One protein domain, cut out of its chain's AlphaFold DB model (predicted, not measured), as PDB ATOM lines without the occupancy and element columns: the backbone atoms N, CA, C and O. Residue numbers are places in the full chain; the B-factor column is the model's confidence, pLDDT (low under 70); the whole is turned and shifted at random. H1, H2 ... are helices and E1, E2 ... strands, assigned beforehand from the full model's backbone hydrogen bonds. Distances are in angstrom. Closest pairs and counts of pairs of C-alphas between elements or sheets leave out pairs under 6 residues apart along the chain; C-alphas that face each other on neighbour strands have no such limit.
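What this domain is: This is residues 567 to 573, 587 to 769 and 853 to 858 of the 1144 residues of the protein "YSIRK-type signal peptide-containing protein" of Lactobacillus sp. ESL0262 (UniProt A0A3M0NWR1). A twisted sheet of seven strands is folded sharply at its long strand E6 into two wings, one with E1, E4 and E9, the other with E3, E7 and E8; helix H4 packs on E8, and the two parallel strands E2 and E5 make a small separate sheet close to E1, E4 and E7. At one end H1, H2 and H3 make a loose helical part, with H3 folding back on H4 as a helical hairpin and residues 705 to 712 sticking out. The printed part has 196 residues, with eight strands E1 to E8, then helices H1 to H4, then strand E9. The large sheet is branched and mixed, E2 and E5 are parallel, and the class is mixed, helices and strands, with under half of the residues in named elements. The whole is compact, with a radius of gyration of the C-alphas of 17.1 A and spans of 51 by 39 by 30 A.

Where its parts are: The printed part begins at Asn 567, with its C-alpha at (102.419, 106.234, 89.007). After the first cut, E1 is residues 589 to 595, 18.3 A long, from C-alpha 589 at (102.682, 115.568, 71.194). E2 is residues 608 to 613, E3 617 to 620, E4 624 to 628 and E5 638 to 640. E6 is residues 645 to 654, 18.6 A from first to last C-alpha, and it bends by 104 degrees at residue 649. E7 is residues 670 to 677, 19.9 A, and E8 is 690 to 692. H1 is residues 701 to 707 and H2 is 711 to 717. H3, residues 721 to 732, and H4, residues 741 to 752, are each 16.5 A long. E9 is residues 763 to 768, 17.3 A, ending at C-alpha 768 (109.386, 113.606, 63.676).

How they stand to each other: In the branched sheet E1 and E4 are parallel at 27 degrees, with N 592 and O 626 2.8 A apart. On the other side of E4 lies E9, antiparallel at 175 degrees, with N 766 and O 625 2.8 A apart. E6 has E3 and E9 on one side and E7 on the other. E3 is parallel to E6, with N 646 and O 617 2.8 A apart. E9 is antiparallel to E6, with N 653 and O 765 2.8 A apart. E6, E7 and E8 form a meander, each strand the antiparallel neighbour of the one before, and both pairs are hairpins; N 647 and O 673 are 2.8 A apart, as are N 671 and O 691. In the small sheet N 638 and O 608 are 2.9 A apart. The closest C-alphas of E2 and E1 are those of Leu 610 and Ile 592, 6.4 A apart, and of E5 and E7 those of Val 640 and Asn 677, 6.3 A. H4 is on the branched sheet at a height of 8.9 A; the closest C-alphas of H4 and E8 are those of Asp 742 and Leu 692, 5.9 A. H3 touches H4 with residues 726 to 730 alone, closest at Trp 730 and Ile 744, 6.1 A between C-alphas, opposite ways at a steep tilt of 42 degrees. H2 and H3 touch only at the corner, and only just, with 3 pairs of C-alphas within 8 A, the closest being those of Leu 717 and Ala 724, 5.5 A. H1 and H2 are close but not clearly touching, about perpendicular at 88 degrees, the C-alphas of Leu 707 and Val 713 being 6.7 A apart. In H1, H2, H3 and H4 every O i to N i+4 pair is within hydrogen-bond range.

The domain as a whole: The two C-alphas farthest apart are those of Thr 599 and Ala 854, 52.9 A. Residues 574 to 586 and 770 to 852 are not printed; the gaps are 30.5 A from C-alpha 573 to 587 and 13.9 A from 769 to 853. The links E1 to E2, E6 to E7 and E7 to E8 are long. The mean pLDDT of the printed part is 81.5, and 37 residues are under 70, among them 597 to 601 and 715 to 738.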
ATOM      1  N   ASN A 567     101.370 106.426  88.000       88.12
ATOM      2  CA  ASN A 567     102.419 106.234  89.007       88.12
ATOM      3  C   ASN A 567     101.816 105.490  90.203       88.12
ATOM      4  O   ASN A 567     100.834 105.981  90.752       88.12
ATOM      5  N   ASP A 568     102.382 104.353  90.621       84.56
ATOM      6  CA  ASP A 568     101.856 103.564  91.753       84.56
ATOM      7  C   ASP A 568     100.365 103.157  91.575       84.56
ATOM      8  O   ASP A 568      99.507 103.472  92.396       84.56
ATOM      9  N   MET A 569     100.024 102.499  90.452       87.69
ATOM     10  CA  MET A 569      98.628 102.304  89.992       87.69
ATOM     11  C   MET A 569      97.791 101.262  90.769       87.69
ATOM     12  O   MET A 569      96.682 100.928  90.343       87.69
ATOM     13  N   GLY A 570      98.300 100.684  91.862       84.81
ATOM     14  CA  GLY A 570      97.569  99.701  92.675       84.81
ATOM     15  C   GLY A 570      97.043  98.480  91.894       84.81
ATOM     16  O   GLY A 570      97.788  97.812  91.169       84.81
ATOM     17  N   ASP A 571      95.751  98.177  92.051       85.38
ATOM     18  CA  ASP A 571      95.011  97.098  91.372       85.38
ATOM     19  C   ASP A 571      94.509  97.461  89.962       85.38
ATOM     20  O   ASP A 571      93.920  96.603  89.306       85.38
ATOM     21  N   TYR A 572      94.691  98.709  89.511       89.44
ATOM     22  CA  TYR A 572      93.923  99.288  88.407       89.44
ATOM     23  C   TYR A 572      93.960  98.459  87.113       89.44
ATOM     24  O   TYR A 572      95.001  98.296  86.472       89.44
ATOM     25  N   GLU A 573      92.782  97.985  86.704       91.25
ATOM     26  CA  GLU A 573      92.539  97.288  85.444       91.25
ATOM     27  C   GLU A 573      91.536  98.093  84.603       91.25
ATOM     28  O   GLU A 573      90.416  98.369  85.042       91.25
ATOM     29  N   ASN A 587     101.096 116.800  64.362       87.69
ATOM     30  CA  ASN A 587     102.338 117.487  64.756       87.69
ATOM     31  C   ASN A 587     102.311 118.074  66.182       87.69
ATOM     32  O   ASN A 587     103.176 118.861  66.578       87.69
ATOM     33  N   GLY A 588     101.321 117.679  66.979       92.12
ATOM     34  CA  GLY A 588     101.340 117.818  68.426       92.12
ATOM     35  C   GLY A 588     102.241 116.778  69.095       92.12
ATOM     36  O   GLY A 588     103.043 116.099  68.446       92.12
ATOM     37  N   ALA A 589     102.093 116.639  70.407       96.38
ATOM     38  CA  ALA A 589     102.682 115.568  71.194       96.38
ATOM     39  C   ALA A 589     101.592 114.770  71.925       96.38
ATOM     40  O   ALA A 589     100.671 115.347  72.497       96.38
ATOM     41  N   PHE A 590     101.712 113.444  71.914       97.62
ATOM     42  CA  PHE A 590     100.758 112.508  72.512       97.62
ATOM     43  C   PHE A 590     101.547 111.469  73.309       97.62
ATOM     44  O   PHE A 590     102.130 110.545  72.742       97.62
ATOM     45  N   ASN A 591     101.647 111.665  74.624       98.25
ATOM     46  CA  ASN A 591     102.451 110.821  75.501       98.25
ATOM     47  C   ASN A 591     101.579 110.188  76.587       98.25
ATOM     48  O   ASN A 591     100.850 110.887  77.283       98.25
ATOM     49  N   ILE A 592     101.706 108.878  76.783       98.19
ATOM     50  CA  ILE A 592     101.077 108.136  77.878       98.19
ATOM     51  C   ILE A 592     102.149 107.233  78.481       98.19
ATOM     52  O   ILE A 592     102.758 106.440  77.762       98.19
ATOM     53  N   ARG A 593     102.417 107.364  79.783       95.50
ATOM     54  CA  ARG A 593     103.478 106.610  80.467       95.50
ATOM     55  C   ARG A 593     103.026 106.062  81.810       95.50
ATOM     56  O   ARG A 593     102.302 106.733  82.540       95.50
ATOM     57  N   LEU A 594     103.533 104.886  82.157       93.00
ATOM     58  CA  LEU A 594     103.571 104.381  83.524       93.00
ATOM     59  C   LEU A 594     104.983 104.573  84.090       93.00
ATOM     60  O   LEU A 594     105.973 104.272  83.426       93.00
ATOM     61  N   THR A 595     105.059 105.098  85.305       86.38
ATOM     62  CA  THR A 595     106.288 105.440  86.039       86.38
ATOM     63  C   THR A 595     106.345 104.683  87.369       86.38
ATOM     64  O   THR A 595     105.433 103.914  87.648       86.38
ATOM     65  N   ASP A 596     107.434 104.875  88.118       74.62
ATOM     66  CA  ASP A 596     107.749 104.460  89.496       74.62
ATOM     67  C   ASP A 596     106.716 103.654  90.318       74.62
ATOM     68  O   ASP A 596     105.508 103.890  90.346       74.62
ATOM     69  N   ASP A 597     107.248 102.739  91.126       59.72
ATOM     70  CA  ASP A 597     106.496 102.001  92.137       59.72
ATOM     71  C   ASP A 597     107.244 102.022  93.475       59.72
ATOM     72  O   ASP A 597     108.423 101.665  93.557       59.72
ATOM     73  N   LYS A 598     106.541 102.420  94.542       56.12
ATOM     74  CA  LYS A 598     107.080 102.476  95.910       56.12
ATOM     75  C   LYS A 598     107.255 101.085  96.538       56.12
ATOM     76  O   LYS A 598     107.915 100.966  97.569       56.12
ATOM     77  N   THR A 599     106.648 100.052  95.951       55.19
ATOM     78  CA  THR A 599     106.544  98.689  96.494       55.19
ATOM     79  C   THR A 599     107.485  97.671  95.832       55.19
ATOM     80  O   THR A 599     107.757  96.626  96.421       55.19
ATOM     81  N   GLY A 600     108.040  97.980  94.654       57.41
ATOM     82  CA  GLY A 600     108.994  97.127  93.929       57.41
ATOM     83  C   GLY A 600     108.371  95.980  93.116       57.41
ATOM     84  O   GLY A 600     109.085  95.068  92.701       57.41
ATOM     85  N   THR A 601     107.059  96.011  92.889       55.81
ATOM     86  CA  THR A 601     106.302  95.099  92.014       55.81
ATOM     87  C   THR A 601     106.259  95.557  90.549       55.81
ATOM     88  O   THR A 601     106.144  94.725  89.644       55.81
ATOM     89  N   GLY A 602     106.405  96.861  90.307       73.19
ATOM     90  CA  GLY A 602     106.169  97.525  89.026       73.19
ATOM     91  C   GLY A 602     104.992  98.501  89.116       73.19
ATOM     92  O   GLY A 602     104.252  98.506  90.093       73.19
ATOM     93  N   ALA A 603     104.791  99.322  88.086       85.31
ATOM     94  CA  ALA A 603     103.885 100.478  88.079       85.31
ATOM     95  C   ALA A 603     102.378 100.173  88.279       85.31
ATOM     96  O   ALA A 603     101.550 101.070  88.148       85.31
ATOM     97  N   GLY A 604     101.998  98.921  88.546       86.44
ATOM     98  CA  GLY A 604     100.636  98.471  88.828       86.44
ATOM     99  C   GLY A 604     100.498  96.951  88.710       86.44
ATOM    100  O   GLY A 604     101.231  96.305  87.960       86.44
ATOM    101  N   ASN A 605      99.533  96.378  89.431       87.00
ATOM    102  CA  ASN A 605      99.240  94.939  89.432       87.00
ATOM    103  C   ASN A 605      98.004  94.567  88.583       87.00
ATOM    104  O   ASN A 605      97.796  93.389  88.266       87.00
ATOM    105  N   GLY A 606      97.183  95.542  88.185       88.94
ATOM    106  CA  GLY A 606      96.079  95.369  87.234       88.94
ATOM    107  C   GLY A 606      96.514  95.431  85.763       88.94
ATOM    108  O   GLY A 606      97.633  95.847  85.445       88.94
ATOM    109  N   LYS A 607      95.651  94.939  84.864       90.81
ATOM    110  CA  LYS A 607      95.897  94.916  83.411       90.81
ATOM    111  C   LYS A 607      95.565  96.286  82.808       90.81
ATOM    112  O   LYS A 607      94.395  96.659  82.735       90.81
ATOM    113  N   ILE A 608      96.573  97.015  82.338       93.19
ATOM    114  CA  ILE A 608      96.401  98.393  81.847       93.19
ATOM    115  C   ILE A 608      96.490  98.445  80.319       93.19
ATOM    116  O   ILE A 608      97.403  97.879  79.723       93.19
ATOM    117  N   THR A 609      95.566  99.163  79.682       94.31
ATOM    118  CA  THR A 609      95.693  99.602  78.283       94.31
ATOM    119  C   THR A 609      95.984 101.102  78.260       94.31
ATOM    120  O   THR A 609      95.279 101.864  78.919       94.31
ATOM    121  N   LEU A 610      97.007 101.557  77.532       96.56
ATOM    122  CA  LEU A 610      97.320 102.994  77.495       96.56
ATOM    123  C   LEU A 610      96.338 103.776  76.617       96.56
ATOM    124  O   LEU A 610      95.703 104.706  77.112       96.56
ATOM    125  N   VAL A 611      96.165 103.375  75.355       96.12
ATOM    126  CA  VAL A 611      95.171 103.965  74.443       96.12
ATOM    127  C   VAL A 611      94.368 102.895  73.701       96.12
ATOM    128  O   VAL A 611      94.935 101.927  73.202       96.12
ATOM    129  N   ASP A 612      93.054 103.075  73.577       94.00
ATOM    130  CA  ASP A 612      92.225 102.337  72.614       94.00
ATOM    131  C   ASP A 612      91.326 103.320  71.856       94.00
ATOM    132  O   ASP A 612      90.553 104.065  72.458       94.00
ATOM    133  N   ALA A 613      91.459 103.351  70.530       92.88
ATOM    134  CA  ALA A 613      90.795 104.324  69.668       92.88
ATOM    135  C   ALA A 613      89.914 103.603  68.644       92.88
ATOM    136  O   ALA A 613      90.421 102.969  67.723       92.88
ATOM    137  N   LYS A 614      88.593 103.648  68.837       87.38
ATOM    138  CA  LYS A 614      87.619 102.902  68.029       87.38
ATOM    139  C   LYS A 614      87.347 103.551  66.670       87.38
ATOM    140  O   LYS A 614      87.103 102.836  65.697       87.38
ATOM    141  N   GLY A 615      87.348 104.880  66.602       76.62
ATOM    142  CA  GLY A 615      87.527 105.586  65.336       76.62
ATOM    143  C   GLY A 615      89.010 105.663  64.984       76.62
ATOM    144  O   GLY A 615      89.872 105.376  65.813       76.62
ATOM    145  N   ASP A 616      89.317 106.026  63.741       84.56
ATOM    146  CA  ASP A 616      90.700 106.060  63.269       84.56
ATOM    147  C   ASP A 616      91.534 107.076  64.073       84.56
ATOM    148  O   ASP A 616      91.311 108.285  63.964       84.56
ATOM    149  N   LEU A 617      92.499 106.581  64.862       93.00
ATOM    150  CA  LEU A 617      93.568 107.386  65.456       93.00
ATOM    151  C   LEU A 617      94.744 107.461  64.488       93.00
ATOM    152  O   LEU A 617      95.387 106.448  64.190       93.00
ATOM    153  N   ILE A 618      95.014 108.672  64.013       92.94
ATOM    154  CA  ILE A 618      96.077 108.994  63.068       92.94
ATOM    155  C   ILE A 618      97.016 110.004  63.733       92.94
ATOM    156  O   ILE A 618      96.607 111.097  64.113       92.94
ATOM    157  N   VAL A 619      98.282 109.617  63.896       94.25
ATOM    158  CA  VAL A 619      99.327 110.429  64.527       94.25
ATOM    159  C   VAL A 619     100.387 110.783  63.489       94.25
ATOM    160  O   VAL A 619     101.252 109.964  63.181       94.25
ATOM    161  N   ASN A 620     100.316 111.998  62.950       91.19
ATOM    162  CA  ASN A 620     101.188 112.481  61.885       91.19
ATOM    163  C   ASN A 620     102.319 113.367  62.410       91.19
ATOM    164  O   ASN A 620     102.066 114.362  63.092       91.19
ATOM    165  N   ASN A 621     103.558 113.002  62.058       91.12
ATOM    166  CA  ASN A 621     104.797 113.730  62.345       91.12
ATOM    167  C   ASN A 621     104.835 114.372  63.762       91.12
ATOM    168  O   ASN A 621     105.157 115.553  63.914       91.12
ATOM    169  N   PRO A 622     104.475 113.616  64.825       92.69
ATOM    170  CA  PRO A 622     104.379 114.122  66.189       92.69
ATOM    171  C   PRO A 622     105.722 114.653  66.687       92.69
ATOM    172  O   PRO A 622     106.755 113.996  66.550       92.69
ATOM    173  N   THR A 623     105.697 115.798  67.371       91.88
ATOM    174  CA  THR A 623     106.877 116.345  68.067       91.88
ATOM    175  C   THR A 623     107.363 115.413  69.181       91.88
ATOM    176  O   THR A 623     108.562 115.349  69.454       91.88
ATOM    177  N   SER A 624     106.451 114.640  69.781       93.81
ATOM    178  CA  SER A 624     106.740 113.473  70.619       93.81
ATOM    179  C   SER A 624     105.536 112.532  70.632       93.81
ATOM    180  O   SER A 624     104.437 112.955  70.979       93.81
ATOM    181  N   LEU A 625     105.741 111.255  70.319       96.06
ATOM    182  CA  LEU A 625     104.775 110.193  70.613       96.06
ATOM    183  C   LEU A 625     105.482 109.154  71.482       96.06
ATOM    184  O   LEU A 625     106.415 108.503  71.017       96.06
ATOM    185  N   VAL A 626     105.062 109.010  72.738       95.25
ATOM    186  CA  VAL A 626     105.627 108.014  73.661       95.25
ATOM    187  C   VAL A 626     104.502 107.261  74.351       95.25
ATOM    188  O   VAL A 626     103.764 107.856  75.129       95.25
ATOM    189  N   LEU A 627     104.393 105.963  74.077       94.50
ATOM    190  CA  LEU A 627     103.444 105.054  74.718       94.50
ATOM    191  C   LEU A 627     104.264 104.027  75.492       94.50
ATOM    192  O   LEU A 627     104.912 103.177  74.882       94.50
ATOM    193  N   ASP A 628     104.290 104.154  76.817       92.00
ATOM    194  CA  ASP A 628     105.227 103.416  77.659       92.00
ATOM    195  C   ASP A 628     104.564 102.781  78.890       92.00
ATOM    196  O   ASP A 628     104.078 103.469  79.787       92.00
ATOM    197  N   CYS A 629     104.554 101.453  78.945       91.31
ATOM    198  CA  CYS A 629     104.117 100.672  80.098       91.31
ATOM    199  C   CYS A 629     105.034  99.480  80.413       91.31
ATOM    200  O   CYS A 629     104.561  98.505  80.995       91.31
ATOM    201  N   HIS A 630     106.332  99.551  80.075       86.00
ATOM    202  CA  HIS A 630     107.297  98.481  80.398       86.00
ATOM    203  C   HIS A 630     107.336  98.138  81.899       86.00
ATOM    204  O   HIS A 630     107.403  96.967  82.263       86.00
ATOM    205  N   LEU A 631     107.200  99.150  82.765       86.94
ATOM    206  CA  LEU A 631     107.217  98.994  84.224       86.94
ATOM    207  C   LEU A 631     105.988  98.281  84.814       86.94
ATOM    208  O   LEU A 631     106.020  97.934  85.991       86.94
ATOM    209  N   ASN A 632     104.897  98.067  84.066       87.50
ATOM    210  CA  ASN A 632     103.773  97.248  84.532       87.50
ATOM    211  C   ASN A 632     103.929  95.822  83.980       87.50
ATOM    212  O   ASN A 632     103.700  95.548  82.802       87.50
ATOM    213  N   HIS A 633     104.295  94.903  84.872       83.12
ATOM    214  CA  HIS A 633     104.611  93.513  84.544       83.12
ATOM    215  C   HIS A 633     103.376  92.592  84.435       83.12
ATOM    216  O   HIS A 633     103.522  91.372  84.321       83.12
ATOM    217  N   LYS A 634     102.144  93.124  84.506       86.50
ATOM    218  CA  LYS A 634     100.921  92.308  84.478       86.50
ATOM    219  C   LYS A 634     100.671  91.757  83.073       86.50
ATOM    220  O   LYS A 634     100.532  92.490  82.097       86.50
ATOM    221  N   ALA A 635     100.542  90.434  82.978       84.88
ATOM    222  CA  ALA A 635     100.210  89.758  81.729       84.88
ATOM    223  C   ALA A 635      98.909  90.316  81.116       84.88
ATOM    224  O   ALA A 635      97.849  90.277  81.741       84.88
ATOM    225  N   GLY A 636      99.004  90.818  79.881       84.44
ATOM    226  CA  GLY A 636      97.899  91.453  79.157       84.44
ATOM    227  C   GLY A 636      97.905  92.987  79.172       84.44
ATOM    228  O   GLY A 636      97.092  93.564  78.452       84.44
ATOM    229  N   THR A 637      98.784  93.635  79.948       89.44
ATOM    230  CA  THR A 637      99.028  95.086  79.869       89.44
ATOM    231  C   THR A 637      99.613  95.449  78.501       89.44
ATOM    232  O   THR A 637     100.509  94.760  78.014       89.44
ATOM    233  N   SER A 638      99.114  96.513  77.872       90.75
ATOM    234  CA  SER A 638      99.427  96.866  76.483       90.75
ATOM    235  C   SER A 638      99.460  98.377  76.252       90.75
ATOM    236  O   SER A 638      98.627  99.128  76.762       90.75
ATOM    237  N   ILE A 639     100.368  98.814  75.384       92.31
ATOM    238  CA  ILE A 639     100.417 100.196  74.888       92.31
ATOM    239  C   ILE A 639      99.214 100.576  74.010       92.31
ATOM    240  O   ILE A 639      98.893 101.757  73.911       92.31
ATOM    241  N   VAL A 640      98.541  99.602  73.384       92.00
ATOM    242  CA  VAL A 640      97.341  99.827  72.557       92.00
ATOM    243  C   VAL A 640      96.266  98.763  72.784       92.00
ATOM    244  O   VAL A 640      96.571  97.611  73.111       92.00
ATOM    245  N   GLY A 641      95.006  99.149  72.595       91.75
ATOM    246  CA  GLY A 641      93.852  98.255  72.623       91.75
ATOM    247  C   GLY A 641      93.662  97.432  71.345       91.75
ATOM    248  O   GLY A 641      94.600  97.177  70.584       91.75
ATOM    249  N   GLN A 642      92.426  96.972  71.136       89.44
ATOM    250  CA  GLN A 642      92.075  96.068  70.032       89.44
ATOM    251  C   GLN A 642      91.823  96.784  68.700       89.44
ATOM    252  O   GLN A 642      91.694  96.133  67.661       89.44
ATOM    253  N   ASN A 643      91.750  98.112  68.718       90.38
ATOM    254  CA  ASN A 643      91.603  98.919  67.519       90.38
ATOM    255  C   ASN A 643      92.975  99.382  67.000       90.38
ATOM    256  O   ASN A 643      93.985  99.349  67.703       90.38
ATOM    257  N   LYS A 644      93.032  99.769  65.724       90.81
ATOM    258  CA  LYS A 644      94.285 100.161  65.073       90.81
ATOM    259  C   LYS A 644      94.632 101.609  65.389       90.81
ATOM    260  O   LYS A 644      93.800 102.485  65.178       90.81
ATOM    261  N   ILE A 645      95.895 101.863  65.715       92.69
ATOM    262  CA  ILE A 645      96.469 103.207  65.594       92.69
ATOM    263  C   ILE A 645      97.325 103.272  64.328       92.69
ATOM    264  O   ILE A 645      98.020 102.307  63.986       92.69
ATOM    265  N   THR A 646      97.265 104.398  63.625       94.00
ATOM    266  CA  THR A 646      98.090 104.696  62.450       94.00
ATOM    267  C   THR A 646      99.045 105.822  62.811       94.00
ATOM    268  O   THR A 646      98.630 106.854  63.327       94.00
ATOM    269  N   ILE A 647     100.330 105.626  62.558       94.56
ATOM    270  CA  ILE A 647     101.392 106.582  62.855       94.56
ATOM    271  C   ILE A 647     102.070 106.893  61.524       94.56
ATOM    272  O   ILE A 647     102.458 105.967  60.812       94.56
ATOM    273  N   THR A 648     102.188 108.168  61.168       93.31
ATOM    274  CA  THR A 648     102.715 108.592  59.866       93.31
ATOM    275  C   THR A 648     103.863 109.572  60.013       93.31
ATOM    276  O   THR A 648     103.891 110.383  60.938       93.31
ATOM    277  N   ASN A 649     104.810 109.505  59.078       92.56
ATOM    278  CA  ASN A 649     105.918 110.450  58.937       92.56
ATOM    279  C   ASN A 649     106.728 110.602  60.247       92.56
ATOM    280  O   ASN A 649     106.922 111.693  60.780       92.56
ATOM    281  N   VAL A 650     107.214 109.469  60.773       93.50
ATOM    282  CA  VAL A 650     107.969 109.358  62.040       93.50
ATOM    283  C   VAL A 650     109.325 108.672  61.882       93.50
ATOM    284  O   VAL A 650     109.571 107.961  60.916       93.50
ATOM    285  N   ARG A 651     110.184 108.791  62.898       89.81
ATOM    286  CA  ARG A 651     111.284 107.847  63.171       89.81
ATOM    287  C   ARG A 651     111.049 107.172  64.516       89.81
ATOM    288  O   ARG A 651     110.834 107.865  65.513       89.81
ATOM    289  N   GLN A 652     111.128 105.843  64.573       87.06
ATOM    290  CA  GLN A 652     111.086 105.126  65.851       87.06
ATOM    291  C   GLN A 652     112.400 105.317  66.615       87.06
ATOM    292  O   GLN A 652     113.476 105.360  66.017       87.06
ATOM    293  N   VAL A 653     112.317 105.397  67.939       85.06
ATOM    294  CA  VAL A 653     113.461 105.433  68.849       85.06
ATOM    295  C   VAL A 653     113.335 104.259  69.814       85.06
ATOM    296  O   VAL A 653     112.419 104.212  70.626       85.06
ATOM    297  N   LEU A 654     114.259 103.306  69.716       77.62
ATOM    298  CA  LEU A 654     114.345 102.153  70.606       77.62
ATOM    299  C   LEU A 654     115.344 102.426  71.736       77.62
ATOM    300  O   LEU A 654     116.453 102.915  71.490       77.62
ATOM    301  N   THR A 655     114.978 102.039  72.957       76.81
ATOM    302  CA  THR A 655     115.882 101.960  74.113       76.81
ATOM    303  C   THR A 655     116.280 100.485  74.295       76.81
ATOM    304  O   THR A 655     115.474  99.703  74.794       76.81
ATOM    305  N   PRO A 656     117.470 100.048  73.835       67.38
ATOM    306  CA  PRO A 656     117.877  98.641  73.871       67.38
ATOM    307  C   PRO A 656     118.185  98.105  75.280       67.38
ATOM    308  O   PRO A 656     118.208  96.888  75.477       67.38
ATOM    309  N   ASP A 657     118.461  98.998  76.232       71.44
ATOM    310  CA  ASP A 657     118.817  98.698  77.618       71.44
ATOM    311  C   ASP A 657     118.430  99.883  78.515       71.44
ATOM    312  O   ASP A 657     118.996 100.971  78.408       71.44
ATOM    313  N   GLU A 658     117.465  99.668  79.406       70.31
ATOM    314  CA  GLU A 658     116.946 100.675  80.342       70.31
ATOM    315  C   GLU A 658     117.973 101.098  81.406       70.31
ATOM    316  O   GLU A 658     117.846 102.183  81.973       70.31
ATOM    317  N   SER A 659     119.031 100.309  81.637       69.81
ATOM    318  CA  SER A 659     120.153 100.709  82.500       69.81
ATOM    319  C   SER A 659     121.132 101.681  81.819       69.81
ATOM    320  O   SER A 659     121.949 102.308  82.494       69.81
ATOM    321  N   HIS A 660     121.013 101.858  80.497       68.81
ATOM    322  CA  HIS A 660     121.780 102.807  79.684       68.81
ATOM    323  C   HIS A 660     120.849 103.647  78.781       68.81
ATOM    324  O   HIS A 660     120.941 103.574  77.550       68.81
ATOM    325  N   PRO A 661     119.942 104.468  79.356       70.00
ATOM    326  CA  PRO A 661     118.929 105.215  78.602       70.00
ATOM    327  C   PRO A 661     119.513 106.370  77.764       70.00
ATOM    328  O   PRO A 661     118.782 107.032  77.024       70.00
ATOM    329  N   ASP A 662     120.819 106.628  77.873       72.81
ATOM    330  CA  ASP A 662     121.601 107.485  76.980       72.81
ATOM    331  C   ASP A 662     121.829 106.840  75.602       72.81
ATOM    332  O   ASP A 662     121.889 107.539  74.587       72.81
ATOM    333  N   VAL A 663     121.910 105.507  75.541       72.81
ATOM    334  CA  VAL A 663     122.119 104.766  74.297       72.81
ATOM    335  C   VAL A 663     120.777 104.504  73.632       72.81
ATOM    336  O   VAL A 663     120.069 103.562  73.967       72.81
ATOM    337  N   LYS A 664     120.440 105.342  72.650       78.19
ATOM    338  CA  LYS A 664     119.191 105.252  71.883       78.19
ATOM    339  C   LYS A 664     119.449 104.881  70.431       78.19
ATOM    340  O   LYS A 664     120.346 105.420  69.785       78.19
ATOM    341  N   LEU A 665     118.616 103.990  69.909       76.06
ATOM    342  CA  LEU A 665     118.671 103.508  68.538       76.06
ATOM    343  C   LEU A 665     117.518 104.114  67.735       76.06
ATOM    344  O   LEU A 665     116.372 103.703  67.887       76.06
ATOM    345  N   THR A 666     117.814 105.096  66.884       81.19
ATOM    346  CA  THR A 666     116.828 105.608  65.919       81.19
ATOM    347  C   THR A 666     116.740 104.663  64.716       81.19
ATOM    348  O   THR A 666     117.768 104.184  64.231       81.19
ATOM    349  N   LEU A 667     115.519 104.398  64.246       80.62
ATOM    350  CA  LEU A 667     115.238 103.686  62.996       80.62
ATOM    351  C   LEU A 667     114.996 104.688  61.845       80.62
ATOM    352  O   LEU A 667     114.513 105.791  62.119       80.62
ATOM    353  N   PRO A 668     115.282 104.326  60.575       86.44
ATOM    354  CA  PRO A 668     115.022 105.200  59.428       86.44
ATOM    355  C   PRO A 668     113.541 105.627  59.322       86.44
ATOM    356  O   PRO A 668     112.679 104.941  59.876       86.44
ATOM    357  N   PRO A 669     113.224 106.727  58.611       92.88
ATOM    358  CA  PRO A 669     111.866 107.265  58.517       92.88
ATOM    359  C   PRO A 669     110.811 106.258  58.042       92.88
ATOM    360  O   PRO A 669     111.007 105.552  57.053       92.88
ATOM    361  N   PHE A 670     109.663 106.239  58.717       92.69
ATOM    362  CA  PHE A 670     108.454 105.522  58.315       92.69
ATOM    363  C   PHE A 670     107.474 106.540  57.722       92.69
ATOM    364  O   PHE A 670     107.138 107.517  58.397       92.69
ATOM    365  N   HIS A 671     106.984 106.303  56.504       93.19
ATOM    366  CA  HIS A 671     105.853 107.055  55.959       93.19
ATOM    367  C   HIS A 671     104.564 106.644  56.677       93.19
ATOM    368  O   HIS A 671     103.836 107.498  57.174       93.19
ATOM    369  N   VAL A 672     104.342 105.332  56.830       94.69
ATOM    370  CA  VAL A 672     103.192 104.754  57.541       94.69
ATOM    371  C   VAL A 672     103.635 103.593  58.428       94.69
ATOM    372  O   VAL A 672     104.429 102.750  58.020       94.69
ATOM    373  N   LEU A 673     103.057 103.500  59.622       93.56
ATOM    374  CA  LEU A 673     103.057 102.330  60.496       93.56
ATOM    375  C   LEU A 673     101.645 102.152  61.076       93.56
ATOM    376  O   LEU A 673     101.079 103.094  61.618       93.56
ATOM    377  N   GLN A 674     101.093 100.939  61.029       92.88
ATOM    378  CA  GLN A 674      99.925 100.566  61.836       92.88
ATOM    379  C   GLN A 674     100.327  99.568  62.920       92.88
ATOM    380  O   GLN A 674     101.015  98.591  62.621       92.88
ATOM    381  N   VAL A 675      99.824  99.752  64.144       90.75
ATOM    382  CA  VAL A 675      99.910  98.749  65.223       90.75
ATOM    383  C   VAL A 675      98.547  98.517  65.878       90.75
ATOM    384  O   VAL A 675      97.689  99.400  65.874       90.75
ATOM    385  N   VAL A 676      98.331  97.303  66.387       91.12
ATOM    386  CA  VAL A 676      97.081  96.860  67.036       91.12
ATOM    387  C   VAL A 676      97.351  95.628  67.901       91.12
ATOM    388  O   VAL A 676      98.142  94.775  67.496       91.12
ATOM    389  N   ASN A 677      96.680  95.481  69.046       89.69
ATOM    390  CA  ASN A 677      96.700  94.229  69.803       89.69
ATOM    391  C   ASN A 677      95.585  93.287  69.303       89.69
ATOM    392  O   ASN A 677      94.405  93.565  69.500       89.69
ATOM    393  N   THR A 678      95.929  92.159  68.675       85.75
ATOM    394  CA  THR A 678      94.937  91.154  68.231       85.75
ATOM    395  C   THR A 678      94.531  90.168  69.330       85.75
ATOM    396  O   THR A 678      93.610  89.372  69.140       85.75
ATOM    397  N   GLY A 679      95.171  90.235  70.499       77.94
ATOM    398  CA  GLY A 679      94.890  89.373  71.636       77.94
ATOM    399  C   GLY A 679      93.604  89.766  72.366       77.94
ATOM    400  O   GLY A 679      93.391  90.925  72.715       77.94
ATOM    401  N   ASN A 680      92.751  88.781  72.663       66.00
ATOM    402  CA  ASN A 680      91.563  88.989  73.504       66.00
ATOM    403  C   ASN A 680      91.911  89.039  75.003       66.00
ATOM    404  O   ASN A 680      91.408  89.888  75.732       66.00
ATOM    405  N   ASN A 681      92.800  88.151  75.461       64.25
ATOM    406  CA  ASN A 681      93.229  88.036  76.866       64.25
ATOM    407  C   ASN A 681      94.762  87.987  77.016       64.25
ATOM    408  O   ASN A 681      95.285  87.530  78.028       64.25
ATOM    409  N   SER A 682      95.484  88.434  75.992       68.44
ATOM    410  CA  SER A 682      96.944  88.427  75.904       68.44
ATOM    411  C   SER A 682      97.426  89.677  75.171       68.44
ATOM    412  O   SER A 682      96.633  90.371  74.535       68.44
ATOM    413  N   VAL A 683      98.729  89.944  75.234       73.00
ATOM    414  CA  VAL A 683      99.383  90.871  74.305       73.00
ATOM    415  C   VAL A 683      99.744  90.071  73.057       73.00
ATOM    416  O   VAL A 683     100.581  89.174  73.117       73.00
ATOM    417  N   GLU A 684      99.088  90.352  71.938       83.19
ATOM    418  CA  GLU A 684      99.466  89.872  70.608       83.19
ATOM    419  C   GLU A 684      99.570  91.094  69.691       83.19
ATOM    420  O   GLU A 684      98.682  91.410  68.901       83.19
ATOM    421  N   MET A 685     100.654  91.848  69.860       85.31
ATOM    422  CA  MET A 685     100.896  93.058  69.083       85.31
ATOM    423  C   MET A 685     101.204  92.713  67.628       85.31
ATOM    424  O   MET A 685     102.230  92.116  67.296       85.31
ATOM    425  N   ASN A 686     100.305  93.125  66.745       87.69
ATOM    426  CA  ASN A 686     100.420  92.965  65.310       87.69
ATOM    427  C   ASN A 686     100.799  94.298  64.647       87.69
ATOM    428  O   ASN A 686     100.488  95.382  65.136       87.69
ATOM    429  N   VAL A 687     101.434  94.191  63.482       91.00
ATOM    430  CA  VAL A 687     101.849  95.304  62.624       91.00
ATOM    431  C   VAL A 687     101.218  95.058  61.250       91.00
ATOM    432  O   VAL A 687     101.809  94.331  60.445       91.00
ATOM    433  N   PRO A 688      99.981  95.536  60.994       90.81
ATOM    434  CA  PRO A 688      99.277  95.259  59.742       90.81
ATOM    435  C   PRO A 688      99.926  95.934  58.527       90.81
ATOM    436  O   PRO A 688      99.969  95.339  57.453       90.81
ATOM    437  N   TYR A 689     100.452  97.148  58.712       91.94
ATOM    438  CA  TYR A 689     101.139  97.938  57.691       91.94
ATOM    439  C   TYR A 689     102.407  98.568  58.274       91.94
ATOM    440  O   TYR A 689     102.438  98.959  59.439       91.94
ATOM    441  N   LEU A 690     103.437  98.656  57.440       93.00
ATOM    442  CA  LEU A 690     104.636  99.472  57.614       93.00
ATOM    443  C   LEU A 690     105.119  99.803  56.201       93.00
ATOM    444  O   LEU A 690     105.152  98.899  55.357       93.00
ATOM    445  N   GLU A 691     105.453 101.070  55.993       94.62
ATOM    446  CA  GLU A 691     105.985 101.648  54.763       94.62
ATOM    447  C   GLU A 691     107.210 102.496  55.146       94.62
ATOM    448  O   GLU A 691     107.102 103.632  55.612       94.62
ATOM    449  N   LEU A 692     108.385 101.875  55.050       93.19
ATOM    450  CA  LEU A 692     109.697 102.397  55.435       93.19
ATOM    451  C   LEU A 692     110.358 103.139  54.264       93.19
ATOM    452  O   LEU A 692     110.222 102.733  53.109       93.19
ATOM    453  N   LEU A 693     111.159 104.168  54.551       93.56
ATOM    454  CA  LEU A 693     112.013 104.818  53.555       93.56
ATOM    455  C   LEU A 693     112.959 103.795  52.898       93.56
ATOM    456  O   LEU A 693     113.829 103.219  53.552       93.56
ATOM    457  N   ASN A 694     112.807 103.598  51.584       92.56
ATOM    458  CA  ASN A 694     113.460 102.541  50.800       92.56
ATOM    459  C   ASN A 694     113.111 101.095  51.245       92.56
ATOM    460  O   ASN A 694     113.885 100.159  51.018       92.56
ATOM    461  N   GLY A 695     111.947 100.903  51.871       91.62
ATOM    462  CA  GLY A 695     111.493  99.652  52.485       91.62
ATOM    463  C   GLY A 695     111.375  98.451  51.543       91.62
ATOM    464  O   GLY A 695     111.608  97.317  51.971       91.62
ATOM    465  N   THR A 696     111.122  98.676  50.249       92.19
ATOM    466  CA  THR A 696     110.986  97.592  49.259       92.19
ATOM    467  C   THR A 696     112.322  96.938  48.886       92.19
ATOM    468  O   THR A 696     112.323  95.815  48.360       92.19
ATOM    469  N   ARG A 697     113.461  97.589  49.199       88.75
ATOM    470  CA  ARG A 697     114.808  97.027  49.001       88.75
ATOM    471  C   ARG A 697     114.936  95.675  49.706       88.75
ATOM    472  O   ARG A 697     114.276  95.390  50.705       88.75
ATOM    473  N   LYS A 698     115.782  94.806  49.154       85.19
ATOM    474  CA  LYS A 698     115.919  93.411  49.589       85.19
ATOM    475  C   LYS A 698     117.217  93.213  50.349       85.19
ATOM    476  O   LYS A 698     118.280  93.367  49.761       85.19
ATOM    477  N   PHE A 699     117.124  92.819  51.616       75.94
ATOM    478  CA  PHE A 699     118.294  92.560  52.448       75.94
ATOM    479  C   PHE A 699     119.012  91.279  51.993       75.94
ATOM    480  O   PHE A 699     118.449  90.183  52.028       75.94
ATOM    481  N   THR A 700     120.269  91.389  51.553       75.56
ATOM    482  CA  THR A 700     121.030  90.255  51.004       75.56
ATOM    483  C   THR A 700     122.197  89.806  51.884       75.56
ATOM    484  O   THR A 700     122.692  90.517  52.759       75.56
ATOM    485  N   ASN A 701     122.756  88.638  51.549       71.69
ATOM    486  CA  ASN A 701     124.017  88.141  52.108       71.69
ATOM    487  C   ASN A 701     125.200  89.126  51.964       71.69
ATOM    488  O   ASN A 701     126.183  88.985  52.689       71.69
ATOM    489  N   LYS A 702     125.140  90.116  51.055       76.62
ATOM    490  CA  LYS A 702     126.162  91.173  50.963       76.62
ATOM    491  C   LYS A 702     126.016  92.189  52.089       76.62
ATOM    492  O   LYS A 702     127.008  92.484  52.745       76.62
ATOM    493  N   GLU A 703     124.803  92.683  52.329       74.88
ATOM    494  CA  GLU A 703     124.510  93.602  53.433       74.88
ATOM    495  C   GLU A 703     124.743  92.931  54.788       74.88
ATOM    496  O   GLU A 703     125.403  93.518  55.645       74.88
ATOM    497  N   LYS A 704     124.354  91.656  54.954       71.94
ATOM    498  CA  LYS A 704     124.726  90.887  56.153       71.94
ATOM    499  C   LYS A 704     126.248  90.853  56.334       71.94
ATOM    500  O   LYS A 704     126.754  91.182  57.399       71.94
ATOM    501  N   ALA A 705     126.998  90.548  55.273       74.00
ATOM    502  CA  ALA A 705     128.459  90.508  55.310       74.00
ATOM    503  C   ALA A 705     129.147  91.890  55.407       74.00
ATOM    504  O   ALA A 705     130.377  91.927  55.531       74.00
ATOM    505  N   LEU A 706     128.405  93.002  55.324       74.50
ATOM    506  CA  LEU A 706     128.857  94.347  55.702       74.50
ATOM    507  C   LEU A 706     128.610  94.586  57.198       74.50
ATOM    508  O   LEU A 706     129.524  95.012  57.904       74.50
ATOM    509  N   LEU A 707     127.418  94.235  57.688       70.88
ATOM    510  CA  LEU A 707     127.019  94.367  59.091       70.88
ATOM    511  C   LEU A 707     127.885  93.504  60.030       70.88
ATOM    512  O   LEU A 707     128.425  94.001  61.018       70.88
ATOM    513  N   ASP A 708     128.130  92.248  59.646       70.62
ATOM    514  CA  ASP A 708     129.017  91.296  60.334       70.62
ATOM    515  C   ASP A 708     130.467  91.815  60.463       70.62
ATOM    516  O   ASP A 708     131.222  91.374  61.328       70.62
ATOM    517  N   LYS A 709     130.884  92.752  59.597       76.75
ATOM    518  CA  LYS A 709     132.248  93.314  59.560       76.75
ATOM    519  C   LYS A 709     132.357  94.714  60.156       76.75
ATOM    520  O   LYS A 709     133.479  95.190  60.359       76.75
ATOM    521  N   ASN A 710     131.246  95.403  60.417       74.00
ATOM    522  CA  ASN A 710     131.297  96.759  60.947       74.00
ATOM    523  C   ASN A 710     131.644  96.738  62.445       74.00
ATOM    524  O   ASN A 710     130.885  96.247  63.275       74.00
ATOM    525  N   LYS A 711     132.789  97.326  62.807       74.06
ATOM    526  CA  LYS A 711     133.299  97.315  64.187       74.06
ATOM    527  C   LYS A 711     132.415  98.056  65.196       74.06
ATOM    528  O   LYS A 711     132.427  97.673  66.358       74.06
ATOM    529  N   GLN A 712     131.677  99.088  64.787       66.62
ATOM    530  CA  GLN A 712     130.754  99.809  65.673       66.62
ATOM    531  C   GLN A 712     129.517  98.955  65.956       66.62
ATOM    532  O   GLN A 712     129.131  98.812  67.110       66.62
ATOM    533  N   VAL A 713     128.967  98.300  64.928       67.56
ATOM    534  CA  VAL A 713     127.863  97.342  65.082       67.56
ATOM    535  C   VAL A 713     128.280  96.180  65.981       67.56
ATOM    536  O   VAL A 713     127.588  95.876  66.945       67.56
ATOM    537  N   GLN A 714     129.444  95.574  65.729       70.81
ATOM    538  CA  GLN A 714     129.958  94.485  66.564       70.81
ATOM    539  C   GLN A 714     130.229  94.933  68.012       70.81
ATOM    540  O   GLN A 714     129.961  94.168  68.931       70.81
ATOM    541  N   ALA A 715     130.683  96.170  68.245       68.50
ATOM    542  CA  ALA A 715     130.847  96.717  69.596       68.50
ATOM    543  C   ALA A 715     129.505  96.982  70.309       68.50
ATOM    544  O   ALA A 715     129.416  96.796  71.519       68.50
ATOM    545  N   ILE A 716     128.461  97.381  69.576       64.06
ATOM    546  CA  ILE A 716     127.099  97.536  70.113       64.06
ATOM    547  C   ILE A 716     126.512  96.163  70.461       64.06
ATOM    548  O   ILE A 716     126.008  95.984  71.564       64.06
ATOM    549  N   LEU A 717     126.663  95.164  69.588       63.88
ATOM    550  CA  LEU A 717     126.220  93.788  69.848       63.88
ATOM    551  C   LEU A 717     126.943  93.149  71.041       63.88
ATOM    552  O   LEU A 717     126.308  92.468  71.833       63.88
ATOM    553  N   GLN A 718     128.242  93.416  71.208       65.56
ATOM    554  CA  GLN A 718     129.040  92.959  72.356       65.56
ATOM    555  C   GLN A 718     128.749  93.715  73.664       65.56
ATOM    556  O   GLN A 718     129.215  93.286  74.718       65.56
ATOM    557  N   LYS A 719     128.030  94.845  73.610       61.66
ATOM    558  CA  LYS A 719     127.587  95.598  74.795       61.66
ATOM    559  C   LYS A 719     126.123  95.304  75.155       61.66
ATOM    560  O   LYS A 719     125.749  95.469  76.311       61.66
ATOM    561  N   TYR A 720     125.312  94.863  74.190       65.06
ATOM    562  CA  TYR A 720     123.867  94.704  74.331       65.06
ATOM    563  C   TYR A 720     123.385  93.367  73.750       65.06
ATOM    564  O   TYR A 720     122.844  93.317  72.645       65.06
ATOM    565  N   ASP A 721     123.523  92.280  74.515       61.91
ATOM    566  CA  ASP A 721     123.153  90.918  74.084       61.91
ATOM    567  C   ASP A 721     121.704  90.815  73.566       61.91
ATOM    568  O   ASP A 721     121.423  90.103  72.600       61.91
ATOM    569  N   LYS A 722     120.765  91.581  74.140       61.06
ATOM    570  CA  LYS A 722     119.375  91.611  73.656       61.06
ATOM    571  C   LYS A 722     119.232  92.213  72.240       61.06
ATOM    572  O   LYS A 722     118.337  91.817  71.496       61.06
ATOM    573  N   VAL A 723     120.129  93.119  71.828       60.16
ATOM    574  CA  VAL A 723     120.196  93.644  70.445       60.16
ATOM    575  C   VAL A 723     120.712  92.570  69.488       60.16
ATOM    576  O   VAL A 723     120.267  92.519  68.341       60.16
ATOM    577  N   ALA A 724     121.576  91.661  69.953       59.47
ATOM    578  CA  ALA A 724     121.920  90.474  69.176       59.47
ATOM    579  C   ALA A 724     120.693  89.576  68.969       59.47
ATOM    580  O   ALA A 724     120.475  89.148  67.845       59.47
ATOM    581  N   GLY A 725     119.827  89.402  69.977       61.09
ATOM    582  CA  GLY A 725     118.525  88.733  69.820       61.09
ATOM    583  C   GLY A 725     117.635  89.365  68.738       61.09
ATOM    584  O   GLY A 725     117.087  88.654  67.893       61.09
ATOM    585  N   MET A 726     117.566  90.700  68.698       61.09
ATOM    586  CA  MET A 726     116.855  91.442  67.648       61.09
ATOM    587  C   MET A 726     117.471  91.215  66.255       61.09
ATOM    588  O   MET A 726     116.735  90.951  65.305       61.09
ATOM    589  N   LEU A 727     118.805  91.255  66.120       62.00
ATOM    590  CA  LEU A 727     119.477  90.955  64.846       62.00
ATOM    591  C   LEU A 727     119.414  89.469  64.452       62.00
ATOM    592  O   LEU A 727     119.475  89.148  63.268       62.00
ATOM    593  N   ASP A 728     119.252  88.562  65.411       61.09
ATOM    594  CA  ASP A 728     119.037  87.138  65.167       61.09
ATOM    595  C   ASP A 728     117.625  86.878  64.626       61.09
ATOM    596  O   ASP A 728     117.460  86.075  63.712       61.09
ATOM    597  N   ALA A 729     116.605  87.572  65.144       58.16
ATOM    598  CA  ALA A 729     115.253  87.552  64.583       58.16
ATOM    599  C   ALA A 729     115.232  88.147  63.159       58.16
ATOM    600  O   ALA A 729     114.681  87.547  62.236       58.16
ATOM    601  N   TRP A 730     115.922  89.276  62.973       62.19
ATOM    602  CA  TRP A 730     116.162  89.954  61.693       62.19
ATOM    603  C   TRP A 730     116.865  89.037  60.668       62.19
ATOM    604  O   TRP A 730     116.478  88.992  59.502       62.19
ATOM    605  N   ALA A 731     117.846  88.237  61.107       59.53
ATOM    606  CA  ALA A 731     118.535  87.253  60.272       59.53
ATOM    607  C   ALA A 731     117.674  86.014  59.957       59.53
ATOM    608  O   ALA A 731     117.661  85.569  58.810       59.53
ATOM    609  N   LYS A 732     116.924  85.482  60.934       60.25
ATOM    610  CA  LYS A 732     116.013  84.329  60.754       60.25
ATOM    611  C   LYS A 732     114.860  84.655  59.798       60.25
ATOM    612  O   LYS A 732     114.501  83.830  58.962       60.25
ATOM    613  N   ALA A 733     114.359  85.893  59.820       59.25
ATOM    614  CA  ALA A 733     113.401  86.411  58.836       59.25
ATOM    615  C   ALA A 733     113.948  86.469  57.386       59.25
ATOM    616  O   ALA A 733     113.181  86.691  56.446       59.25
ATOM    617  N   ASN A 734     115.255  86.247  57.188       60.12
ATOM    618  CA  ASN A 734     115.923  86.218  55.885       60.12
ATOM    619  C   ASN A 734     116.531  84.841  55.528       60.12
ATOM    620  O   ASN A 734     117.362  84.749  54.625       60.12
ATOM    621  N   GLU A 735     116.121  83.748  56.192       57.31
ATOM    622  CA  GLU A 735     116.480  82.385  55.747       57.31
ATOM    623  C   GLU A 735     115.876  82.048  54.366       57.31
ATOM    624  O   GLU A 735     116.425  81.235  53.619       57.31
ATOM    625  N   GLY A 736     114.787  82.725  53.982       53.38
ATOM    626  CA  GLY A 736     114.305  82.796  52.604       53.38
ATOM    627  C   GLY A 736     114.900  84.000  51.869       53.38
ATOM    628  O   GLY A 736     114.641  85.141  52.237       53.38
ATOM    629  N   ALA A 737     115.658  83.766  50.796       50.19
ATOM    630  CA  ALA A 737     116.274  84.846  50.027       50.19
ATOM    631  C   ALA A 737     115.224  85.700  49.284       50.19
ATOM    632  O   ALA A 737     114.607  85.228  48.328       50.19
ATOM    633  N   GLY A 738     115.076  86.973  49.673       62.38
ATOM    634  CA  GLY A 738     114.223  87.948  48.974       62.38
ATOM    635  C   GLY A 738     113.226  88.723  49.845       62.38
ATOM    636  O   GLY A 738     112.362  89.414  49.293       62.38
ATOM    637  N   THR A 739     113.324  88.639  51.171       78.75
ATOM    638  CA  THR A 739     112.524  89.436  52.116       78.75
ATOM    639  C   THR A 739     112.821  90.944  51.967       78.75
ATOM    640  O   THR A 739     113.965  91.327  51.704       78.75
ATOM    641  N   SER A 740     111.801  91.814  52.049       86.75
ATOM    642  CA  SER A 740     111.999  93.280  52.012       86.75
ATOM    643  C   SER A 740     112.399  93.848  53.377       86.75
ATOM    644  O   SER A 740     112.167  93.203  54.401       86.75
ATOM    645  N   TYR A 741     112.959  95.060  53.418       86.50
ATOM    646  CA  TYR A 741     113.166  95.749  54.693       86.50
ATOM    647  C   TYR A 741     111.830  96.044  55.400       86.50
ATOM    648  O   TYR A 741     111.773  95.867  56.613       86.50
ATOM    649  N   ASP A 742     110.745  96.370  54.683       89.19
ATOM    650  CA  ASP A 742     109.399  96.502  55.275       89.19
ATOM    651  C   ASP A 742     108.974  95.228  56.022       89.19
ATOM    652  O   ASP A 742     108.550  95.279  57.177       89.19
ATOM    653  N   ASP A 743     109.099  94.064  55.381       86.19
ATOM    654  CA  ASP A 743     108.751  92.772  55.984       86.19
ATOM    655  C   ASP A 743     109.620  92.467  57.211       86.19
ATOM    656  O   ASP A 743     109.120  91.976  58.223       86.19
ATOM    657  N   ILE A 744     110.915  92.784  57.143       81.06
ATOM    658  CA  ILE A 744     111.872  92.537  58.225       81.06
ATOM    659  C   ILE A 744     111.608  93.464  59.422       81.06
ATOM    660  O   ILE A 744     111.556  92.991  60.559       81.06
ATOM    661  N   PHE A 745     111.397  94.765  59.202       84.38
ATOM    662  CA  PHE A 745     111.106  95.708  60.287       84.38
ATOM    663  C   PHE A 745     109.732  95.446  60.928       84.38
ATOM    664  O   PHE A 745     109.621  95.555  62.148       84.38
ATOM    665  N   LYS A 746     108.729  94.954  60.177       86.69
ATOM    666  CA  LYS A 746     107.481  94.418  60.766       86.69
ATOM    667  C   LYS A 746     107.763  93.295  61.773       86.69
ATOM    668  O   LYS A 746     107.132  93.270  62.826       86.69
ATOM    669  N   GLN A 747     108.707  92.387  61.493       80.38
ATOM    670  CA  GLN A 747     109.077  91.322  62.441       80.38
ATOM    671  C   GLN A 747     109.883  91.843  63.639       80.38
ATOM    672  O   GLN A 747     109.662  91.375  64.751       80.38
ATOM    673  N   VAL A 748     110.765  92.833  63.453       77.69
ATOM    674  CA  VAL A 748     111.490  93.487  64.565       77.69
ATOM    675  C   VAL A 748     110.522  94.160  65.539       77.69
ATOM    676  O   VAL A 748     110.625  93.949  66.746       77.69
ATOM    677  N   ILE A 749     109.552  94.920  65.024       81.19
ATOM    678  CA  ILE A 749     108.542  95.597  65.847       81.19
ATOM    679  C   ILE A 749     107.672  94.559  66.577       81.19
ATOM    680  O   ILE A 749     107.457  94.686  67.776       81.19
ATOM    681  N   LYS A 750     107.244  93.478  65.906       81.62
ATOM    682  CA  LYS A 750     106.518  92.364  66.555       81.62
ATOM    683  C   LYS A 750     107.331  91.674  67.652       81.62
ATOM    684  O   LYS A 750     106.781  91.361  68.703       81.62
ATOM    685  N   PHE A 751     108.626  91.455  67.423       77.88
ATOM    686  CA  PHE A 751     109.526  90.849  68.402       77.88
ATOM    687  C   PHE A 751     109.662  91.708  69.666       77.88
ATOM    688  O   PHE A 751     109.608  91.160  70.763       77.88
ATOM    689  N   ALA A 752     109.756  93.037  69.548       76.88
ATOM    690  CA  ALA A 752     109.808  93.922  70.717       76.88
ATOM    691  C   ALA A 752     108.637  93.671  71.691       76.88
ATOM    692  O   ALA A 752     108.840  93.634  72.899       76.88
ATOM    693  N   PHE A 753     107.436  93.390  71.176       77.06
ATOM    694  CA  PHE A 753     106.228  93.149  71.978       77.06
ATOM    695  C   PHE A 753     105.900  91.673  72.262       77.06
ATOM    696  O   PHE A 753     104.872  91.401  72.882       77.06
ATOM    697  N   SER A 754     106.705  90.705  71.809       76.62
ATOM    698  CA  SER A 754     106.342  89.281  71.923       76.62
ATOM    699  C   SER A 754     106.660  88.645  73.280       76.62
ATOM    700  O   SER A 754     106.095  87.603  73.600       76.62
ATOM    701  N   ASP A 755     107.581  89.224  74.053       76.75
ATOM    702  CA  ASP A 755     108.054  88.684  75.334       76.75
ATOM    703  C   ASP A 755     108.470  89.840  76.271       76.75
ATOM    704  O   ASP A 755     109.237  90.697  75.825       76.75
ATOM    705  N   PRO A 756     108.028  89.878  77.547       76.31
ATOM    706  CA  PRO A 756     108.411  90.915  78.514       76.31
ATOM    707  C   PRO A 756     109.916  91.084  78.760       76.31
ATOM    708  O   PRO A 756     110.340  92.083  79.332       76.31
ATOM    709  N   THR A 757     110.746  90.119  78.357       76.00
ATOM    710  CA  THR A 757     112.206  90.211  78.470       76.00
ATOM    711  C   THR A 757     112.875  90.911  77.279       76.00
ATOM    712  O   THR A 757     114.060  91.256  77.377       76.00
ATOM    713  N   ASN A 758     112.157  91.173  76.181       76.88
ATOM    714  CA  ASN A 758     112.706  91.802  74.975       76.88
ATOM    715  C   ASN A 758     112.925  93.324  75.135       76.88
ATOM    716  O   ASN A 758     112.240  93.971  75.926       76.88
ATOM    717  N   PRO A 759     113.882  93.937  74.405       70.81
ATOM    718  CA  PRO A 759     114.088  95.386  74.442       70.81
ATOM    719  C   PRO A 759     112.896  96.148  73.879       70.81
ATOM    720  O   PRO A 759     112.380  95.789  72.820       70.81
ATOM    721  N   GLY A 760     112.511  97.235  74.545       72.50
ATOM    722  CA  GLY A 760     111.373  98.046  74.117       72.50
ATOM    723  C   GLY A 760     110.016  97.354  74.287       72.50
ATOM    724  O   GLY A 760     109.032  97.824  73.713       72.50
ATOM    725  N   TYR A 761     109.933  96.253  75.049       79.50
ATOM    726  CA  TYR A 761     108.651  95.629  75.364       79.50
ATOM    727  C   TYR A 761     107.734  96.639  76.045       79.50
ATOM    728  O   TYR A 761     108.072  97.198  77.085       79.50
ATOM    729  N   ASN A 762     106.572  96.887  75.436       83.38
ATOM    730  CA  ASN A 762     105.627  97.910  75.876       83.38
ATOM    731  C   ASN A 762     106.234  99.328  76.018       83.38
ATOM    732  O   ASN A 762     105.641 100.162  76.695       83.38
ATOM    733  N   ASN A 763     107.360  99.634  75.361       85.69
ATOM    734  CA  ASN A 763     107.990 100.957  75.368       85.69
ATOM    735  C   ASN A 763     108.186 101.462  73.929       85.69
ATOM    736  O   ASN A 763     109.152 101.118  73.242       85.69
ATOM    737  N   ILE A 764     107.234 102.271  73.461       84.12
ATOM    738  CA  ILE A 764     107.313 102.987  72.188       84.12
ATOM    739  C   ILE A 764     107.744 104.427  72.426       84.12
ATOM    740  O   ILE A 764     107.092 105.158  73.167       84.12
ATOM    741  N   ALA A 765     108.743 104.873  71.662       90.69
ATOM    742  CA  ALA A 765     108.993 106.283  71.400       90.69
ATOM    743  C   ALA A 765     109.129 106.545  69.890       90.69
ATOM    744  O   ALA A 765     109.808 105.809  69.171       90.69
ATOM    745  N   PHE A 766     108.519 107.631  69.421       92.38
ATOM    746  CA  PHE A 766     108.655 108.183  68.075       92.38
ATOM    747  C   PHE A 766     108.981 109.679  68.141       92.38
ATOM    748  O   PHE A 766     108.515 110.402  69.025       92.38
ATOM    749  N   LYS A 767     109.773 110.129  67.167       89.94
ATOM    750  CA  LYS A 767     110.107 111.535  66.891       89.94
ATOM    751  C   LYS A 767     109.692 111.892  65.446       89.94
ATOM    752  O   LYS A 767     109.469 110.958  64.666       89.94
ATOM    753  N   PRO A 768     109.644 113.182  65.058       91.38
ATOM    754  CA  PRO A 768     109.386 113.606  63.676       91.38
ATOM    755  C   PRO A 768     110.265 112.879  62.650       91.38
ATOM    756  O   PRO A 768     111.443 112.611  62.926       91.38
ATOM    757  N   ALA A 769     109.742 112.599  61.451       91.75
ATOM    758  CA  ALA A 769     110.571 112.074  60.361       91.75
ATOM    759  C   ALA A 769     111.619 113.089  59.876       91.75
ATOM    760  O   ALA A 769     112.705 112.680  59.453       91.75
ATOM    761  N   TYR A 853     112.120 108.443  46.863       94.94
ATOM    762  CA  TYR A 853     111.097 107.489  47.277       94.94
ATOM    763  C   TYR A 853     110.931 106.308  46.302       94.94
ATOM    764  O   TYR A 853     110.062 105.470  46.522       94.94
ATOM    765  N   ALA A 854     111.816 106.160  45.308       94.31
ATOM    766  CA  ALA A 854     111.743 105.126  44.264       94.31
ATOM    767  C   ALA A 854     111.680 103.670  44.774       94.31
ATOM    768  O   ALA A 854     111.086 102.811  44.124       94.31
ATOM    769  N   ASP A 855     112.301 103.380  45.926       94.00
ATOM    770  CA  ASP A 855     112.235 102.072  46.595       94.00
ATOM    771  C   ASP A 855     111.316 102.079  47.845       94.00
ATOM    772  O   ASP A 855     111.345 101.136  48.643       94.00
ATOM    773  N   THR A 856     110.530 103.132  48.068       94.25
ATOM    774  CA  THR A 856     109.555 103.233  49.170       94.25
ATOM    775  C   THR A 856     108.198 102.699  48.718       94.25
ATOM    776  O   THR A 856     107.808 102.858  47.564       94.25
ATOM    777  N   ASN A 857     107.471 102.038  49.618       91.19
ATOM    778  CA  ASN A 857     106.128 101.548  49.326       91.19
ATOM    779  C   ASN A 857     105.091 102.643  49.632       91.19
ATOM    780  O   ASN A 857     104.999 103.077  50.771       91.19
ATOM    781  N   ASP A 858     104.311 103.062  48.636       89.94
ATOM    782  CA  ASP A 858     103.207 104.023  48.783       89.94
ATOM    783  C   ASP A 858     101.889 103.338  48.382       89.94
ATOM    784  O   ASP A 858     101.426 103.409  47.234       89.94
TER     785      ASP A 858